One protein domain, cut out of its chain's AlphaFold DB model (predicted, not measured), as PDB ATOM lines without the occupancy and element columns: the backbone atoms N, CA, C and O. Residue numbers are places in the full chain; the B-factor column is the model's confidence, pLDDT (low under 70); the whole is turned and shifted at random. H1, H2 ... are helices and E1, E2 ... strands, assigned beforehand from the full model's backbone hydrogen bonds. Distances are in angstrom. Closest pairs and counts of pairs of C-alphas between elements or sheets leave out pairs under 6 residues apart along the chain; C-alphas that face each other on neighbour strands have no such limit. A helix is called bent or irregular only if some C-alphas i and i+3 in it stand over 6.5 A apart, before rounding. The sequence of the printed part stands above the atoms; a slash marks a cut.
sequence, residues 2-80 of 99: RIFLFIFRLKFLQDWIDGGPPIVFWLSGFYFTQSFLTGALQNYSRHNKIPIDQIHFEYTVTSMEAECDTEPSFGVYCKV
ATOM      1  N   ARG A   2     215.648 403.045 404.556       61.22
ATOM      2  CA  ARG A   2     216.450 403.280 405.791       61.22
ATOM      3  C   ARG A   2     217.241 404.602 405.867       61.22
ATOM      4  O   ARG A   2     217.450 405.093 406.970       61.22
ATOM      5  N   ILE A   3     217.655 405.188 404.736       72.00
ATOM      6  CA  ILE A   3     218.442 406.440 404.724       72.00
ATOM      7  C   ILE A   3     217.616 407.645 405.209       72.00
ATOM      8  O   ILE A   3     218.117 408.481 405.948       72.00
ATOM      9  N   PHE A   4     216.327 407.697 404.855       73.06
ATOM     10  CA  PHE A   4     215.448 408.817 405.202       73.06
ATOM     11  C   PHE A   4     215.245 408.928 406.716       73.06
ATOM     12  O   PHE A   4     215.362 410.016 407.266       73.06
ATOM     13  N   LEU A   5     215.051 407.798 407.406       70.62
ATOM     14  CA  LEU A   5     214.948 407.752 408.869       70.62
ATOM     15  C   LEU A   5     216.198 408.337 409.553       70.62
ATOM     16  O   LEU A   5     216.094 409.016 410.570       70.62
ATOM     17  N   PHE A   6     217.379 408.076 408.987       77.38
ATOM     18  CA  PHE A   6     218.640 408.595 409.506       77.38
ATOM     19  C   PHE A   6     218.748 410.113 409.331       77.38
ATOM     20  O   PHE A   6     219.062 410.808 410.293       77.38
ATOM     21  N   ILE A   7     218.402 410.637 408.150       82.25
ATOM     22  CA  ILE A   7     218.373 412.085 407.901       82.25
ATOM     23  C   ILE A   7     217.388 412.792 408.844       82.25
ATOM     24  O   ILE A   7     217.727 413.834 409.400       82.25
ATOM     25  N   PHE A   8     216.212 412.210 409.109       82.62
ATOM     26  CA  PHE A   8     215.257 412.778 410.069       82.62
ATOM     27  C   PHE A   8     215.800 412.833 411.501       82.62
ATOM     28  O   PHE A   8     215.581 413.820 412.197       82.62
ATOM     29  N   ARG A   9     216.534 411.805 411.943       83.81
ATOM     30  CA  ARG A   9     217.190 411.810 413.262       83.81
ATOM     31  C   ARG A   9     218.266 412.885 413.356       83.81
ATOM     32  O   ARG A   9     218.316 413.590 414.356       83.81
ATOM     33  N   LEU A  10     219.095 413.020 412.320       85.94
ATOM     34  CA  LEU A  10     220.118 414.064 412.270       85.94
ATOM     35  C   LEU A  10     219.491 415.454 412.305       85.94
ATOM     36  O   LEU A  10     219.931 416.290 413.083       85.94
ATOM     37  N   LYS A  11     218.430 415.676 411.524       86.75
ATOM     38  CA  LYS A  11     217.709 416.946 411.532       86.75
ATOM     39  C   LYS A  11     217.103 417.254 412.903       86.75
ATOM     40  O   LYS A  11     217.291 418.355 413.390       86.75
ATOM     41  N   PHE A  12     216.458 416.285 413.554       84.88
ATOM     42  CA  PHE A  12     215.928 416.459 414.911       84.88
ATOM     43  C   PHE A  12     217.012 416.863 415.923       84.88
ATOM     44  O   PHE A  12     216.794 417.757 416.735       84.88
ATOM     45  N   LEU A  13     218.186 416.223 415.870       87.31
ATOM     46  CA  LEU A  13     219.311 416.570 416.745       87.31
ATOM     47  C   LEU A  13     219.895 417.946 416.410       87.31
ATOM     48  O   LEU A  13     220.226 418.691 417.325       87.31
ATOM     49  N   GLN A  14     220.003 418.289 415.125       89.06
ATOM     50  CA  GLN A  14     220.479 419.597 414.677       89.06
ATOM     51  C   GLN A  14     219.539 420.718 415.135       89.06
ATOM     52  O   GLN A  14     219.995 421.684 415.733       89.06
ATOM     53  N   ASP A  15     218.229 420.542 414.950       89.00
ATOM     54  CA  ASP A  15     217.217 421.509 415.380       89.00
ATOM     55  C   ASP A  15     217.256 421.702 416.916       89.00
ATOM     56  O   ASP A  15     217.103 422.823 417.398       89.00
ATOM     57  N   TRP A  16     217.536 420.642 417.693       89.44
ATOM     58  CA  TRP A  16     217.773 420.753 419.141       89.44
ATOM     59  C   TRP A  16     219.057 421.546 419.450       89.44
ATOM     60  O   TRP A  16     219.052 422.429 420.305       89.44
ATOM     61  N   ILE A  17     220.165 421.281 418.754       88.81
ATOM     62  CA  ILE A  17     221.421 422.022 418.961       88.81
ATOM     63  C   ILE A  17     221.231 423.520 418.681       88.81
ATOM     64  O   ILE A  17     221.702 424.344 419.463       88.81
ATOM     65  N   ASP A  18     220.531 423.859 417.600       93.25
ATOM     66  CA  ASP A  18     220.383 425.242 417.140       93.25
ATOM     67  C   ASP A  18     219.316 426.021 417.931       93.25
ATOM     68  O   ASP A  18     219.493 427.208 418.205       93.25
ATOM     69  N   GLY A  19     218.204 425.369 418.290       89.25
ATOM     70  CA  GLY A  19     217.023 426.003 418.889       89.25
ATOM     71  C   GLY A  19     216.784 425.694 420.369       89.25
ATOM     72  O   GLY A  19     215.877 426.271 420.968       89.25
ATOM     73  N   GLY A  20     217.576 424.809 420.975       88.12
ATOM     74  CA  GLY A  20     217.344 424.322 422.334       88.12
ATOM     75  C   GLY A  20     216.380 423.127 422.401       88.12
ATOM     76  O   GLY A  20     215.960 422.591 421.374       88.12
ATOM     77  N   PRO A  21     216.099 422.612 423.615       85.56
ATOM     78  CA  PRO A  21     215.316 421.394 423.791       85.56
ATOM     79  C   PRO A  21     213.897 421.539 423.232       85.56
ATOM     80  O   PRO A  21     213.211 422.503 423.563       85.56
ATOM     81  N   PRO A  22     213.429 420.580 422.411       85.88
ATOM     82  CA  PRO A  22     212.052 420.591 421.944       85.88
ATOM     83  C   PRO A  22     211.093 420.344 423.113       85.88
ATOM     84  O   PRO A  22     211.401 419.581 424.027       85.88
ATOM     85  N   ILE A  23     209.885 420.907 423.031       82.81
ATOM     86  CA  ILE A  23     208.823 420.680 424.027       82.81
ATOM     87  C   ILE A  23     208.399 419.201 424.047       82.81
ATOM     88  O   ILE A  23     208.120 418.635 425.104       82.81
ATOM     89  N   VAL A  24     208.384 418.552 422.873       83.19
ATOM     90  CA  VAL A  24     208.041 417.132 422.709       83.19
ATOM     91  C   VAL A  24     209.195 416.376 422.048       83.19
ATOM     92  O   VAL A  24     209.498 416.560 420.867       83.19
ATOM     93  N   PHE A  25     209.808 415.456 422.791       85.44
ATOM     94  CA  PHE A  25     210.923 414.634 422.334       85.44
ATOM     95  C   PHE A  25     210.457 413.455 421.479       85.44
ATOM     96  O   PHE A  25     209.520 412.731 421.824       85.44
ATOM     97  N   TRP A  26     211.149 413.198 420.368       85.50
ATOM     98  CA  TRP A  26     210.881 412.035 419.522       85.50
ATOM     99  C   TRP A  26     211.636 410.800 420.030       85.50
ATOM    100  O   TRP A  26     212.754 410.509 419.607       85.50
ATOM    101  N   LEU A  27     211.014 410.061 420.953       81.50
ATOM    102  CA  LEU A  27     211.661 408.992 421.714       81.50
ATOM    103  C   LEU A  27     212.172 407.842 420.826       81.50
ATOM    104  O   LEU A  27     213.278 407.350 421.031       81.50
ATOM    105  N   SER A  28     211.424 407.456 419.787       79.44
ATOM    106  CA  SER A  28     211.850 406.431 418.811       79.44
ATOM    107  C   SER A  28     212.948 406.911 417.840       79.44
ATOM    108  O   SER A  28     213.535 406.116 417.092       79.44
ATOM    109  N   GLY A  29     213.261 408.210 417.856       78.06
ATOM    110  CA  GLY A  29     214.402 408.803 417.167       78.06
ATOM    111  C   GLY A  29     215.738 408.533 417.868       78.06
ATOM    112  O   GLY A  29     216.772 408.485 417.201       78.06
ATOM    113  N   PHE A  30     215.729 408.294 419.184       82.00
ATOM    114  CA  PHE A  30     216.940 408.030 419.957       82.00
ATOM    115  C   PHE A  30     217.464 406.614 419.719       82.00
ATOM    116  O   PHE A  30     216.707 405.649 419.633       82.00
ATOM    117  N   TYR A  31     218.790 406.483 419.650       79.75
ATOM    118  CA  TYR A  31     219.444 405.173 419.618       79.75
ATOM    119  C   TYR A  31     219.449 404.508 421.001       79.75
ATOM    120  O   TYR A  31     219.274 403.298 421.104       79.75
ATOM    121  N   PHE A  32     219.603 405.306 422.062       83.69
ATOM    122  CA  PHE A  32     219.646 404.825 423.438       83.69
ATOM    123  C   PHE A  32     218.763 405.690 424.347       83.69
ATOM    124  O   PHE A  32     219.190 406.704 424.897       83.69
ATOM    125  N   THR A  33     217.498 405.294 424.475       85.31
ATOM    126  CA  THR A  33     216.478 406.017 425.255       85.31
ATOM    127  C   THR A  33     216.772 406.018 426.753       85.31
ATOM    128  O   THR A  33     216.442 406.979 427.441       85.31
ATOM    129  N   GLN A  34     217.434 404.979 427.262       85.75
ATOM    130  CA  GLN A  34     217.724 404.838 428.688       85.75
ATOM    131  C   GLN A  34     218.633 405.962 429.209       85.75
ATOM    132  O   GLN A  34     218.342 406.527 430.258       85.75
ATOM    133  N   SER A  35     219.667 406.361 428.455       87.94
ATOM    134  CA  SER A  35     220.498 407.519 428.825       87.94
ATOM    135  C   SER A  35     219.730 408.835 428.809       87.94
ATOM    136  O   SER A  35     219.955 409.666 429.683       87.94
ATOM    137  N   PHE A  36     218.824 409.028 427.846       87.69
ATOM    138  CA  PHE A  36     217.979 410.223 427.801       87.69
ATOM    139  C   PHE A  36     217.099 410.319 429.050       87.69
ATOM    140  O   PHE A  36     217.086 411.346 429.724       87.69
ATOM    141  N   LEU A  37     216.435 409.216 429.399       87.56
ATOM    142  CA  LEU A  37     215.623 409.104 430.604       87.56
ATOM    143  C   LEU A  37     216.466 409.406 431.854       87.56
ATOM    144  O   LEU A  37     216.132 410.288 432.641       87.56
ATOM    145  N   THR A  38     217.617 408.761 432.023       89.44
ATOM    146  CA  THR A  38     218.497 409.061 433.161       89.44
ATOM    147  C   THR A  38     218.926 410.531 433.201       89.44
ATOM    148  O   THR A  38     218.946 411.119 434.280       89.44
ATOM    149  N   GLY A  39     219.195 411.157 432.052       88.81
ATOM    150  CA  GLY A  39     219.483 412.592 431.968       88.81
ATOM    151  C   GLY A  39     218.315 413.470 432.433       88.81
ATOM    152  O   GLY A  39     218.522 414.413 433.193       88.81
ATOM    153  N   ALA A  40     217.080 413.132 432.055       88.44
ATOM    154  CA  ALA A  40     215.893 413.847 432.521       88.44
ATOM    155  C   ALA A  40     215.681 413.707 434.044       88.44
ATOM    156  O   ALA A  40     215.415 414.711 434.706       88.44
ATOM    157  N   LEU A  41     215.896 412.518 434.632       88.38
ATOM    158  CA  LEU A  41     215.878 412.348 436.098       88.38
ATOM    159  C   LEU A  41     216.962 413.168 436.781       88.38
ATOM    160  O   LEU A  41     216.707 413.792 437.807       88.38
ATOM    161  N   GLN A  42     218.172 413.189 436.225       89.12
ATOM    162  CA  GLN A  42     219.266 413.982 436.777       89.12
ATOM    163  C   GLN A  42     218.934 415.475 436.753       89.12
ATOM    164  O   GLN A  42     219.157 416.161 437.750       89.12
ATOM    165  N   ASN A  43     218.359 415.978 435.659       88.50
ATOM    166  CA  ASN A  43     217.912 417.368 435.569       88.50
ATOM    167  C   ASN A  43     216.849 417.682 436.630       88.50
ATOM    168  O   ASN A  43     216.968 418.678 437.345       88.50
ATOM    169  N   TYR A  44     215.868 416.793 436.800       88.00
ATOM    170  CA  TYR A  44     214.829 416.927 437.820       88.00
ATOM    171  C   TYR A  44     215.388 416.886 439.253       88.00
ATOM    172  O   TYR A  44     215.065 417.751 440.069       88.00
ATOM    173  N   SER A  45     216.264 415.920 439.551       89.00
ATOM    174  CA  SER A  45     216.963 415.770 440.837       89.00
ATOM    175  C   SER A  45     217.720 417.042 441.203       89.00
ATOM    176  O   SER A  45     217.582 417.550 442.315       89.00
ATOM    177  N   ARG A  46     218.481 417.599 440.252       89.81
ATOM    178  CA  ARG A  46     219.280 418.812 440.465       89.81
ATOM    179  C   ARG A  46     218.412 420.044 440.688       89.81
ATOM    180  O   ARG A  46     218.744 420.848 441.555       89.81
ATOM    181  N   HIS A  47     217.314 420.182 439.942       88.19
ATOM    182  CA  HIS A  47     216.391 421.306 440.094       88.19
ATOM    183  C   HIS A  47     215.699 421.290 441.467       88.19
ATOM    184  O   HIS A  47     215.660 422.308 442.154       88.19
ATOM    185  N   ASN A  48     215.229 420.118 441.904       87.81
ATOM    186  CA  ASN A  48     214.468 419.959 443.148       87.81
ATOM    187  C   ASN A  48     215.332 419.633 444.379       87.81
ATOM    188  O   ASN A  48     214.813 419.571 445.489       87.81
ATOM    189  N   LYS A  49     216.646 419.434 444.206       89.88
ATOM    190  CA  LYS A  49     217.600 419.025 445.257       89.88
ATOM    191  C   LYS A  49     217.207 417.722 445.972       89.88
ATOM    192  O   LYS A  49     217.489 417.550 447.155       89.88
ATOM    193  N   ILE A  50     216.576 416.802 445.243       89.25
ATOM    194  CA  ILE A  50     216.170 415.479 445.736       89.25
ATOM    195  C   ILE A  50     217.198 414.450 445.244       89.25
ATOM    196  O   ILE A  50     217.560 414.502 444.066       89.25
ATOM    197  N   PRO A  51     217.686 413.521 446.085       88.38
ATOM    198  CA  PRO A  51     218.577 412.443 445.655       88.38
ATOM    199  C   PRO A  51     218.004 411.629 444.489       88.38
ATOM    200  O   PRO A  51     216.814 411.314 444.477       88.38
ATOM    201  N   ILE A  52     218.857 411.241 443.531       84.06
ATOM    202  CA  ILE A  52     218.423 410.451 442.366       84.06
ATOM    203  C   ILE A  52     217.824 409.091 442.764       84.06
ATOM    204  O   ILE A  52     216.915 408.604 442.107       84.06
ATOM    205  N   ASP A  53     218.278 408.515 443.878       88.00
ATOM    206  CA  ASP A  53     217.808 407.215 444.370       88.00
ATOM    207  C   ASP A  53     216.375 407.257 444.924       88.00
ATOM    208  O   ASP A  53     215.769 406.214 445.152       88.00
ATOM    209  N   GLN A  54     215.838 408.457 445.165       86.56
ATOM    210  CA  GLN A  54     214.472 408.669 445.654       86.56
ATOM    211  C   GLN A  54     213.491 409.032 444.535       86.56
ATOM    212  O   GLN A  54     212.299 409.182 444.797       86.56
ATOM    213  N   ILE A  55     213.976 409.207 443.305       86.00
ATOM    214  CA  ILE A  55     213.146 409.556 442.155       86.00
ATOM    215  C   ILE A  55     213.073 408.376 441.195       86.00
ATOM    216  O   ILE A  55     214.067 407.739 440.852       86.00
ATOM    217  N   HIS A  56     211.865 408.111 440.721       84.06
ATOM    218  CA  HIS A  56     211.603 407.086 439.728       84.06
ATOM    219  C   HIS A  56     210.840 407.700 438.565       84.06
ATOM    220  O   HIS A  56     210.202 408.744 438.697       84.06
ATOM    221  N   PHE A  57     210.941 407.058 437.405       79.81
ATOM    222  CA  PHE A  57     210.111 407.441 436.280       79.81
ATOM    223  C   PHE A  57     208.697 406.944 436.479       79.81
ATOM    224  O   PHE A  57     208.467 405.739 436.569       79.81
ATOM    225  N   GLU A  58     207.770 407.881 436.400       79.00
ATOM    226  CA  GLU A  58     206.390 407.595 436.083       79.00
ATOM    227  C   GLU A  58     206.088 408.110 434.682       79.00
ATOM    228  O   GLU A  58     206.580 409.165 434.271       79.00
ATOM    229  N   TYR A  59     205.314 407.344 433.922       72.25
ATOM    230  CA  TYR A  59     204.870 407.767 432.608       72.25
ATOM    231  C   TYR A  59     203.357 407.713 432.516       72.25
ATOM    232  O   TYR A  59     202.696 406.753 432.898       72.25
ATOM    233  N   THR A  60     202.836 408.777 431.929       69.44
ATOM    234  CA  THR A  60     201.462 408.913 431.495       69.44
ATOM    235  C   THR A  60     201.568 409.214 429.997       69.44
ATOM    236  O   THR A  60     201.936 410.313 429.601       69.44
ATOM    237  N   VAL A  61     201.327 408.224 429.136       69.88
ATOM    238  CA  VAL A  61     201.017 408.447 427.708       69.88
ATOM    239  C   VAL A  61     199.855 409.484 427.580       69.88
ATOM    240  O   VAL A  61     199.172 409.851 428.531       69.88
ATOM    241  N   THR A  62     199.571 410.051 426.428       65.50
ATOM    242  CA  THR A  62     198.407 410.942 426.280       65.50
ATOM    243  C   THR A  62     197.815 410.716 424.904       65.50
ATOM    244  O   THR A  62     198.500 410.247 423.999       65.50
ATOM    245  N   SER A  63     196.526 411.010 424.737       58.56
ATOM    246  CA  SER A  63     195.864 410.971 423.428       58.56
ATOM    247  C   SER A  63     196.216 412.182 422.549       58.56
ATOM    248  O   SER A  63     195.771 412.253 421.406       58.56
ATOM    249  N   MET A  64     197.003 413.132 423.067       57.47
ATOM    250  CA  MET A  64     197.536 414.263 422.312       57.47
ATOM    251  C   MET A  64     198.771 413.806 421.532       57.47
ATOM    252  O   MET A  64     199.863 413.675 422.074       57.47
ATOM    253  N   GLU A  65     198.581 413.539 420.243       57.50
ATOM    254  CA  GLU A  65     199.665 413.130 419.339       57.50
ATOM    255  C   GLU A  65     200.451 414.318 418.760       57.50
ATOM    256  O   GLU A  65     201.548 414.136 418.224       57.50
ATOM    257  N   ALA A  66     199.904 415.528 418.863       57.56
ATOM    258  CA  ALA A  66     200.399 416.709 418.178       57.56
ATOM    259  C   ALA A  66     200.706 417.815 419.187       57.56
ATOM    260  O   ALA A  66     199.837 418.185 419.967       57.56
ATOM    261  N   GLU A  67     201.965 418.257 419.151       58.19
ATOM    262  CA  GLU A  67     202.458 419.580 419.552       58.19
ATOM    263  C   GLU A  67     201.811 420.174 420.811       58.19
ATOM    264  O   GLU A  67     200.718 420.730 420.796       58.19
ATOM    265  N   CYS A  68     202.528 420.062 421.930       66.19
ATOM    266  CA  CYS A  68     202.211 420.859 423.101       66.19
ATOM    267  C   CYS A  68     202.882 422.227 422.948       66.19
ATOM    268  O   CYS A  68     204.092 422.288 422.731       66.19
ATOM    269  N   ASP A  69     202.104 423.300 423.084       67.56
ATOM    270  CA  ASP A  69     202.614 424.678 423.051       67.56
ATOM    271  C   ASP A  69     203.278 425.089 424.374       67.56
ATOM    272  O   ASP A  69     203.956 426.112 424.453       67.56
ATOM    273  N   THR A  70     203.081 424.298 425.432       74.81
ATOM    274  CA  THR A  70     203.546 424.603 426.786       74.81
ATOM    275  C   THR A  70     204.520 423.552 427.293       74.81
ATOM    276  O   THR A  70     204.253 422.353 427.218       74.81
ATOM    277  N   GLU A  71     205.632 424.004 427.868       76.06
ATOM    278  CA  GLU A  71     206.565 423.131 428.577       76.06
ATOM    279  C   GLU A  71     205.866 422.461 429.777       76.06
ATOM    280  O   GLU A  71     205.072 423.113 430.469       76.06
ATOM    281  N   PRO A  72     206.109 421.163 430.040       76.75
ATOM    282  CA  PRO A  72     205.556 420.514 431.219       76.75
ATOM    283  C   PRO A  72     206.105 421.163 432.489       76.75
ATOM    284  O   PRO A  72     207.291 421.466 432.586       76.75
ATOM    285  N   SER A  73     205.259 421.304 433.511       74.31
ATOM    286  CA  SER A  73     205.705 421.803 434.819       74.31
ATOM    287  C   SER A  73     206.775 420.899 435.442       74.31
ATOM    288  O   SER A  73     207.684 421.392 436.101       74.31
ATOM    289  N   PHE A  74     206.689 419.585 435.200       72.44
ATOM    290  CA  PHE A  74     207.701 418.599 435.571       72.44
ATOM    291  C   PHE A  74     207.752 417.468 434.537       72.44
ATOM    292  O   PHE A  74     206.716 417.001 434.065       72.44
ATOM    293  N   GLY A  75     208.960 416.993 434.224       80.75
ATOM    294  CA  GLY A  75     209.177 415.867 433.314       80.75
ATOM    295  C   GLY A  75     209.411 416.286 431.864       80.75
ATOM    296  O   GLY A  75     209.882 417.384 431.587       80.75
ATOM    297  N   VAL A  76     209.145 415.368 430.936       83.25
ATOM    298  CA  VAL A  76     209.356 415.562 429.496       83.25
ATOM    299  C   VAL A  76     208.208 414.934 428.718       83.25
ATOM    300  O   VAL A  76     207.808 413.804 429.003       83.25
ATOM    301  N   TYR A  77     207.706 415.624 427.694       85.38
ATOM    302  CA  TYR A  77     206.768 415.007 426.762       85.38
ATOM    303  C   TYR A  77     207.528 414.181 425.730       85.38
ATOM    304  O   TYR A  77     208.488 414.649 425.121       85.38
ATOM    305  N   CYS A  78     207.090 412.942 425.523       83.44
ATOM    306  CA  CYS A  78     207.708 412.014 424.584       83.44
ATOM    307  C   CYS A  78     206.673 411.498 423.584       83.44
ATOM    308  O   CYS A  78     205.614 411.018 423.980       83.44
ATOM    309  N   LYS A  79     207.016 411.507 422.292       83.69
ATOM    310  CA  LYS A  79     206.240 410.842 421.236       83.69
ATOM    311  C   LYS A  79     206.952 409.594 420.720       83.69
ATOM    312  O   LYS A  79     208.153 409.618 420.440       83.69
ATOM    313  N   VAL A  80     206.190 408.515 420.532       73.44
ATOM    314  CA  VAL A  80     206.669 407.201 420.048       73.44
ATOM    315  C   VAL A  80     206.114 406.904 418.645       73.44
ATOM    316  O   VAL A  80     205.750 405.777 418.303       73.44
TER     317      VAL A  80
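AT A GLANCE: This is residues 2 to 80 of the 99 residues of the protein "Dynein heavy chain 3, axonemal" of Eumeta variegata (UniProt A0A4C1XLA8). Two helices, H1 and H2, make the two ends of an elongated domain and run in roughly the same direction; a small ribbon of two parallel strands, E1 and E2, is set to one side between them. A long loop, residues 49 to 76, leads from the end of H2 back to E2, and its residues 60 to 69 lie on the side of the ribbon away from the helices. The printed part has 79 residues, with two named helices and two named strands in the order H1, E1, H2, E2; the sheet has the order E1, E2, and the class is mostly helix. The whole is only just compact, close to loose, with a radius of gyration of the C-alphas of 13.8 A, and it spans 41 by 25 by 22 A.

HOW THE PARTS SIT: H1, residues 2 to 19, is joined by a tight link of 4 residues to E1, residues 24 to 26. H1 and E1 are near each other, with 5 pairs of C-alphas within 10 A. A short link of 6 residues joins E1 to H2, residues 33 to 48. H1 and H2 are apart. A long link of 28 residues joins H2 to E2, residues 77 to 79. H1 and E2 are apart. E1 and E2 are parallel neighbours, with 36 degrees between their directions; the C-alphas of Val 24 and Tyr 77, which face each other, are 4.8 A apart. Across this pair N 25 and O 77 are within hydrogen-bond range at 2.8 A, and so are N 79 and O 25 at 2.8 A. E1, H2 and E2 form a strand-helix-strand unit, two parallel neighbour strands with a helix between them along the chain, and its crossover is right-handed. Every O i to N i+4 pair is within hydrogen-bond range in H2, and 13 of 14 are in H1.

IN THESE COORDINATES: H1 runs from Arg 2, C-alpha at (216.450, 403.280, 405.791), to Gly 19, over 26.2 A. E1 runs from Val 24 to Trp 26. H2 runs from Thr 33, C-alpha at (216.478, 406.017, 425.255), to Asn 48, over 22.8 A. E2 runs from Tyr 77 to Lys 79, C-alpha at (206.240, 410.842, 421.236). Neither helix is bent.

THE WHOLE: The two C-alphas farthest apart are those of Arg 2 and Lys 49, at 42.5 A, while those of Arg 2 and Val 80 are 17.7 A apart. The printed part has no cut. Residues 49 to 76, the long link, have no named element, and their C-alphas lie 5 to 21 A from the mean of the C-alphas. The mean pLDDT of the printed part is 81.0; residue 2 and residues 60 to 69 are under 70.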